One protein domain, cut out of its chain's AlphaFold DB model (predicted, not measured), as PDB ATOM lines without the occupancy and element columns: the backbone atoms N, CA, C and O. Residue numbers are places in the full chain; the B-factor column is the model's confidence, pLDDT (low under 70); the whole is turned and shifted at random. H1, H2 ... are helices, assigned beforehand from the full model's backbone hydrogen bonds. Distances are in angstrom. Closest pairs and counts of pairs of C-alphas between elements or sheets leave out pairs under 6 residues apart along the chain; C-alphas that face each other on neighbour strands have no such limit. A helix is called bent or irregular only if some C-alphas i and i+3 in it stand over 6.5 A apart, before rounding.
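AT A GLANCE: This is residues 206 to 255 of the 262 residues of the protein "Ef1alpha-like factor, related" of Eimeria necatrix (UniProt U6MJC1). A short, uneven helix, H3, sits between H1 and H2 and packs on both, while a small last helix, H4, lies off at the opposite end of the long axis from H1, near H3. H2 is the longest helix and runs roughly along that axis. The printed part has 50 residues, with four named helices in the order H1, H2, H3, H4 and no named strand, and the class is all helix. The whole is compact, with a radius of gyration of the C-alphas of 10.1 A, and only just elongated, with spans of 27 by 18 by 16 A.

HOW THE PARTS SIT: H1, residues 206 to 215, and H2, residues 221 to 233, are only just apart, their closest C-alphas being 8.1 A from each other. H1 touches H3, residues 237 to 243, with the C-alphas of Gly 210 and Leu 241 closest at 5.0 A. Their lines are about perpendicular, at 80 degrees. H2 touches H3 at a steep tilt of 56 degrees, opposite ways, the closest C-alphas being those of Ala 231 and Asp 237, 5.0 A apart. H4, residues 249 to 254, is close to H3 but not clearly touching: the C-alphas of Phe 243 and Arg 252, the closest, are 6.8 A apart. H4 is apart from H1 and from H2. In H1, H2 and H4 every O i to N i+4 pair is within hydrogen-bond range; in H3 1 of 3 is, beside 2 of 4 O i to N i+3 pairs.

IN THESE COORDINATES: H1 begins at C-alpha 206 (-15.234, -39.036, 42.417) and is 14.1 A long. H2 is 18.7 A long and ends at C-alpha 233 (0.157, -26.954, 37.763). H3 spans 10.4 A and is irregular, with C-alphas 238 and 241 7.9 A apart. H4 spans 8.8 A and ends at C-alpha 254 (-12.479, -25.622, 45.737).

THE WHOLE: The C-alphas of Gly 217 and Lys 254, the two farthest apart, are 27.8 A from each other. The printed part has no cut, and its three links are tight. The mean pLDDT of the printed part is 85.0, and residues 253 to 255 are under 70.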
ATOM      1  N   SER A 206     -15.675 -39.414  43.769       86.44
ATOM      2  CA  SER A 206     -15.234 -39.036  42.417       86.44
ATOM      3  C   SER A 206     -13.989 -39.782  41.970       86.44
ATOM      4  O   SER A 206     -13.928 -40.184  40.816       86.44
ATOM      5  N   THR A 207     -13.032 -40.022  42.867       88.00
ATOM      6  CA  THR A 207     -11.825 -40.810  42.581       88.00
ATOM      7  C   THR A 207     -12.189 -42.226  42.131       88.00
ATOM      8  O   THR A 207     -11.671 -42.709  41.127       88.00
ATOM      9  N   THR A 208     -13.138 -42.874  42.814       90.19
ATOM     10  CA  THR A 208     -13.679 -44.181  42.417       90.19
ATOM     11  C   THR A 208     -14.417 -44.102  41.081       90.19
ATOM     12  O   THR A 208     -14.209 -44.966  40.235       90.19
ATOM     13  N   CYS A 209     -15.232 -43.067  40.855       89.88
ATOM     14  CA  CYS A 209     -15.944 -42.882  39.588       89.88
ATOM     15  C   CYS A 209     -14.975 -42.701  38.401       89.88
ATOM     16  O   CYS A 209     -15.075 -43.423  37.412       89.88
ATOM     17  N   GLY A 210     -13.975 -41.822  38.532       89.50
ATOM     18  CA  GLY A 210     -12.927 -41.622  37.527       89.50
ATOM     19  C   GLY A 210     -12.114 -42.891  37.259       89.50
ATOM     20  O   GLY A 210     -11.832 -43.205  36.105       89.50
ATOM     21  N   ASN A 211     -11.824 -43.684  38.297       90.31
ATOM     22  CA  ASN A 211     -11.153 -44.977  38.137       90.31
ATOM     23  C   ASN A 211     -12.013 -45.999  37.370       90.31
ATOM     24  O   ASN A 211     -11.493 -46.740  36.541       90.31
ATOM     25  N   VAL A 212     -13.334 -46.022  37.586       92.44
ATOM     26  CA  VAL A 212     -14.250 -46.860  36.791       92.44
ATOM     27  C   VAL A 212     -14.249 -46.432  35.321       92.44
ATOM     28  O   VAL A 212     -14.217 -47.302  34.454       92.44
ATOM     29  N   LEU A 213     -14.231 -45.128  35.021       90.25
ATOM     30  CA  LEU A 213     -14.151 -44.636  33.639       90.25
ATOM     31  C   LEU A 213     -12.823 -45.011  32.965       90.25
ATOM     32  O   LEU A 213     -12.839 -45.428  31.806       90.25
ATOM     33  N   PHE A 214     -11.704 -44.917  33.691       90.19
ATOM     34  CA  PHE A 214     -10.384 -45.333  33.212       90.19
ATOM     35  C   PHE A 214     -10.336 -46.834  32.898       90.19
ATOM     36  O   PHE A 214     -10.025 -47.219  31.773       90.19
ATOM     37  N   LEU A 215     -10.733 -47.687  33.849       92.38
ATOM     38  CA  LEU A 215     -10.739 -49.145  33.669       92.38
ATOM     39  C   LEU A 215     -11.733 -49.619  32.599       92.38
ATOM     40  O   LEU A 215     -11.510 -50.646  31.966       92.38
ATOM     41  N   SER A 216     -12.821 -48.874  32.380       91.62
ATOM     42  CA  SER A 216     -13.804 -49.169  31.328       91.62
ATOM     43  C   SER A 216     -13.367 -48.696  29.935       91.62
ATOM     44  O   SER A 216     -14.114 -48.895  28.981       91.62
ATOM     45  N   GLY A 217     -12.213 -48.027  29.802       91.00
ATOM     46  CA  GLY A 217     -11.761 -47.446  28.533       91.00
ATOM     47  C   GLY A 217     -12.632 -46.286  28.033       91.00
ATOM     48  O   GLY A 217     -12.566 -45.930  26.861       91.00
ATOM     49  N   GLY A 218     -13.454 -45.685  28.901       88.94
ATOM     50  CA  GLY A 218     -14.291 -44.531  28.551       88.94
ATOM     51  C   GLY A 218     -13.502 -43.225  28.407       88.94
ATOM     52  O   GLY A 218     -14.056 -42.222  27.963       88.94
ATOM     53  N   VAL A 219     -12.225 -43.230  28.802       89.75
ATOM     54  CA  VAL A 219     -11.298 -42.097  28.733       89.75
ATOM     55  C   VAL A 219      -9.939 -42.611  28.270       89.75
ATOM     56  O   VAL A 219      -9.385 -43.527  28.874       89.75
ATOM     57  N   ASP A 220      -9.408 -42.013  27.204       91.81
ATOM     58  CA  ASP A 220      -8.102 -42.374  26.648       91.81
ATOM     59  C   ASP A 220      -6.932 -41.889  27.524       91.81
ATOM     60  O   ASP A 220      -6.983 -40.805  28.119       91.81
ATOM     61  N   ALA A 221      -5.837 -42.653  27.533       90.06
ATOM     62  CA  ALA A 221      -4.641 -42.371  28.325       90.06
ATOM     63  C   ALA A 221      -4.029 -40.986  28.036       90.06
ATOM     64  O   ALA A 221      -3.617 -40.294  28.966       90.06
ATOM     65  N   ARG A 222      -4.061 -40.506  26.782       91.00
ATOM     66  CA  ARG A 222      -3.544 -39.169  26.418       91.00
ATOM     67  C   ARG A 222      -4.339 -38.045  27.079       91.00
ATOM     68  O   ARG A 222      -3.802 -36.978  27.377       91.00
ATOM     69  N   THR A 223      -5.630 -38.279  27.311       89.88
ATOM     70  CA  THR A 223      -6.504 -37.339  28.025       89.88
ATOM     71  C   THR A 223      -6.145 -37.295  29.511       89.88
ATOM     72  O   THR A 223      -6.141 -36.224  30.114       89.88
ATOM     73  N   ILE A 224      -5.769 -38.438  30.090       91.19
ATOM     74  CA  ILE A 224      -5.350 -38.546  31.492       91.19
ATOM     75  C   ILE A 224      -4.009 -37.837  31.712       91.19
ATOM     76  O   ILE A 224      -3.927 -36.992  32.599       91.19
ATOM     77  N   GLU A 225      -3.016 -38.042  30.840       92.25
ATOM     78  CA  GLU A 225      -1.737 -37.308  30.887       92.25
ATOM     79  C   GLU A 225      -1.912 -35.776  30.834       92.25
ATOM     80  O   GLU A 225      -1.100 -35.024  31.383       92.25
ATOM     81  N   LYS A 226      -2.952 -35.282  30.146       91.94
ATOM     82  CA  LYS A 226      -3.300 -33.853  30.128       91.94
ATOM     83  C   LYS A 226      -3.810 -33.399  31.495       91.94
ATOM     84  O   LYS A 226      -3.372 -32.363  31.989       91.94
ATOM     85  N   TYR A 227      -4.699 -34.172  32.118       89.81
ATOM     86  CA  TYR A 227      -5.221 -33.856  33.448       89.81
ATOM     87  C   TYR A 227      -4.183 -34.022  34.561       89.81
ATOM     88  O   TYR A 227      -4.223 -33.250  35.511       89.81
ATOM     89  N   GLU A 228      -3.214 -34.928  34.433       90.31
ATOM     90  CA  GLU A 228      -2.054 -34.999  35.334       90.31
ATOM     91  C   GLU A 228      -1.214 -33.713  35.279       90.31
ATOM     92  O   GLU A 228      -0.858 -33.163  36.321       90.31
ATOM     93  N   LYS A 229      -0.960 -33.172  34.077       92.06
ATOM     94  CA  LYS A 229      -0.260 -31.886  33.898       92.06
ATOM     95  C   LYS A 229      -1.060 -30.722  34.503       92.06
ATOM     96  O   LYS A 229      -0.510 -29.960  35.295       92.06
ATOM     97  N   GLU A 230      -2.364 -30.638  34.226       87.81
ATOM     98  CA  GLU A 230      -3.257 -29.618  34.813       87.81
ATOM     99  C   GLU A 230      -3.374 -29.738  36.350       87.81
ATOM    100  O   GLU A 230      -3.485 -28.730  37.050       87.81
ATOM    101  N   ALA A 231      -3.350 -30.956  36.898       88.06
ATOM    102  CA  ALA A 231      -3.367 -31.209  38.338       88.06
ATOM    103  C   ALA A 231      -2.043 -30.796  39.004       88.06
ATOM    104  O   ALA A 231      -2.059 -30.191  40.080       88.06
ATOM    105  N   LYS A 232      -0.910 -31.047  38.338       89.88
ATOM    106  CA  LYS A 232       0.435 -30.656  38.776       89.88
ATOM    107  C   LYS A 232       0.637 -29.144  38.808       89.88
ATOM    108  O   LYS A 232       1.116 -28.612  39.805       89.88
ATOM    109  N   GLU A 233       0.181 -28.428  37.779       89.31
ATOM    110  CA  GLU A 233       0.157 -26.954  37.763       89.31
ATOM    111  C   GLU A 233      -0.634 -26.370  38.950       89.31
ATOM    112  O   GLU A 233      -0.296 -25.313  39.483       89.31
ATOM    113  N   LYS A 234      -1.662 -27.092  39.413       85.25
ATOM    114  CA  LYS A 234      -2.508 -26.715  40.553       85.25
ATOM    115  C   LYS A 234      -2.048 -27.300  41.894       85.25
ATOM    116  O   LYS A 234      -2.741 -27.104  42.890       85.25
ATOM    117  N   ASN A 235      -0.883 -27.955  41.945       86.44
ATOM    118  CA  ASN A 235      -0.314 -28.606  43.135       86.44
ATOM    119  C   ASN A 235      -1.269 -29.644  43.771       86.44
ATOM    120  O   ASN A 235      -1.421 -29.711  44.993       86.44
ATOM    121  N   ARG A 236      -1.972 -30.418  42.933       83.00
ATOM    122  CA  ARG A 236      -2.939 -31.462  43.323       83.00
ATOM    123  C   ARG A 236      -2.751 -32.747  42.517       83.00
ATOM    124  O   ARG A 236      -3.727 -33.363  42.096       83.00
ATOM    125  N   ASP A 237      -1.499 -33.154  42.317       85.38
ATOM    126  CA  ASP A 237      -1.100 -34.300  41.487       85.38
ATOM    127  C   ASP A 237      -1.921 -35.571  41.762       85.38
ATOM    128  O   ASP A 237      -2.328 -36.263  40.836       85.38
ATOM    129  N   SER A 238      -2.246 -35.852  43.029       84.12
ATOM    130  CA  SER A 238      -2.986 -37.052  43.444       84.12
ATOM    131  C   SER A 238      -4.468 -37.081  43.035       84.12
ATOM    132  O   SER A 238      -5.136 -38.089  43.261       84.12
ATOM    133  N   TRP A 239      -5.017 -35.994  42.479       82.44
ATOM    134  CA  TRP A 239      -6.451 -35.841  42.184       82.44
ATOM    135  C   TRP A 239      -6.777 -35.863  40.680       82.44
ATOM    136  O   TRP A 239      -7.914 -35.589  40.292       82.44
ATOM    137  N   PHE A 240      -5.818 -36.231  39.826       87.00
ATOM    138  CA  PHE A 240      -5.981 -36.305  38.366       87.00
ATOM    139  C   PHE A 240      -7.215 -37.122  37.910       87.00
ATOM    140  O   PHE A 240      -7.906 -36.727  36.975       87.00
ATOM    141  N   LEU A 241      -7.570 -38.197  38.627       87.19
ATOM    142  CA  LEU A 241      -8.780 -39.000  38.378       87.19
ATOM    143  C   LEU A 241     -10.099 -38.247  38.631       87.19
ATOM    144  O   LEU A 241     -11.103 -38.551  37.995       87.19
ATOM    145  N   ALA A 242     -10.126 -37.266  39.540       85.88
ATOM    146  CA  ALA A 242     -11.317 -36.445  39.781       85.88
ATOM    147  C   ALA A 242     -11.509 -35.387  38.677       85.88
ATOM    148  O   ALA A 242     -12.639 -35.107  38.281       85.88
ATOM    149  N   PHE A 243     -10.411 -34.873  38.104       85.00
ATOM    150  CA  PHE A 243     -10.431 -33.889  37.010       85.00
ATOM    151  C   PHE A 243     -11.101 -34.418  35.730       85.00
ATOM    152  O   PHE A 243     -11.557 -33.616  34.915       85.00
ATOM    153  N   VAL A 244     -11.189 -35.744  35.574       86.38
ATOM    154  CA  VAL A 244     -11.928 -36.429  34.500       86.38
ATOM    155  C   VAL A 244     -13.437 -36.160  34.577       86.38
ATOM    156  O   VAL A 244     -14.084 -36.011  33.544       86.38
ATOM    157  N   MET A 245     -14.000 -36.095  35.788       81.88
ATOM    158  CA  MET A 245     -15.434 -35.859  36.011       81.88
ATOM    159  C   MET A 245     -15.743 -34.366  36.196       81.88
ATOM    160  O   MET A 245     -16.774 -33.880  35.728       81.88
ATOM    161  N   ASP A 246     -14.840 -33.633  36.851       80.94
ATOM    162  CA  ASP A 246     -15.020 -32.220  37.175       80.94
ATOM    163  C   ASP A 246     -14.701 -31.343  35.955       80.94
ATOM    164  O   ASP A 246     -13.542 -31.029  35.669       80.94
ATOM    165  N   THR A 247     -15.737 -30.921  35.226       73.56
ATOM    166  CA  THR A 247     -15.606 -30.050  34.040       73.56
ATOM    167  C   THR A 247     -15.554 -28.556  34.374       73.56
ATOM    168  O   THR A 247     -15.104 -27.774  33.538       73.56
ATOM    169  N   ASN A 248     -15.966 -28.136  35.578       78.19
ATOM    170  CA  ASN A 248     -15.907 -26.729  35.988       78.19
ATOM    171  C   ASN A 248     -14.603 -26.388  36.718       78.19
ATOM    172  O   ASN A 248     -14.195 -27.045  37.675       78.19
ATOM    173  N   GLU A 249     -14.001 -25.262  36.335       74.31
ATOM    174  CA  GLU A 249     -12.784 -24.742  36.968       74.31
ATOM    175  C   GLU A 249     -12.992 -24.373  38.452       74.31
ATOM    176  O   GLU A 249     -12.100 -24.579  39.273       74.31
ATOM    177  N   GLU A 250     -14.188 -23.912  38.837       72.25
ATOM    178  CA  GLU A 250     -14.501 -23.610  40.242       72.25
ATOM    179  C   GLU A 250     -14.492 -24.846  41.156       72.25
ATOM    180  O   GLU A 250     -14.096 -24.748  42.321       72.25
ATOM    181  N   GLU A 251     -14.929 -25.999  40.649       70.62
ATOM    182  CA  GLU A 251     -14.998 -27.261  41.400       70.62
ATOM    183  C   GLU A 251     -13.579 -27.817  41.589       70.62
ATOM    184  O   GLU A 251     -13.151 -28.081  42.719       70.62
ATOM    185  N   ARG A 252     -12.789 -27.804  40.504       71.56
ATOM    186  CA  ARG A 252     -11.353 -28.128  40.495       71.56
ATOM    187  C   ARG A 252     -10.547 -27.303  41.504       71.56
ATOM    188  O   ARG A 252      -9.631 -27.838  42.126       71.56
ATOM    189  N   GLN A 253     -10.876 -26.022  41.701       64.12
ATOM    190  CA  GLN A 253     -10.194 -25.142  42.664       64.12
ATOM    191  C   GLN A 253     -10.643 -25.353  44.111       64.12
ATOM    192  O   GLN A 253      -9.800 -25.411  45.011       64.12
ATOM    193  N   LYS A 254     -11.944 -25.522  44.365       62.56
ATOM    194  CA  LYS A 254     -12.479 -25.622  45.737       62.56
ATOM    195  C   LYS A 254     -12.122 -26.928  46.448       62.56
ATOM    196  O   LYS A 254     -12.265 -26.991  47.662       62.56
ATOM    197  N   ALA A 255     -11.623 -27.934  45.722       54.84
ATOM    198  CA  ALA A 255     -11.254 -29.249  46.261       54.84
ATOM    199  C   ALA A 255     -12.418 -29.998  46.950       54.84
ATOM    200  O   ALA A 255     -12.224 -30.993  47.641       54.84
TER     201      ALA A 255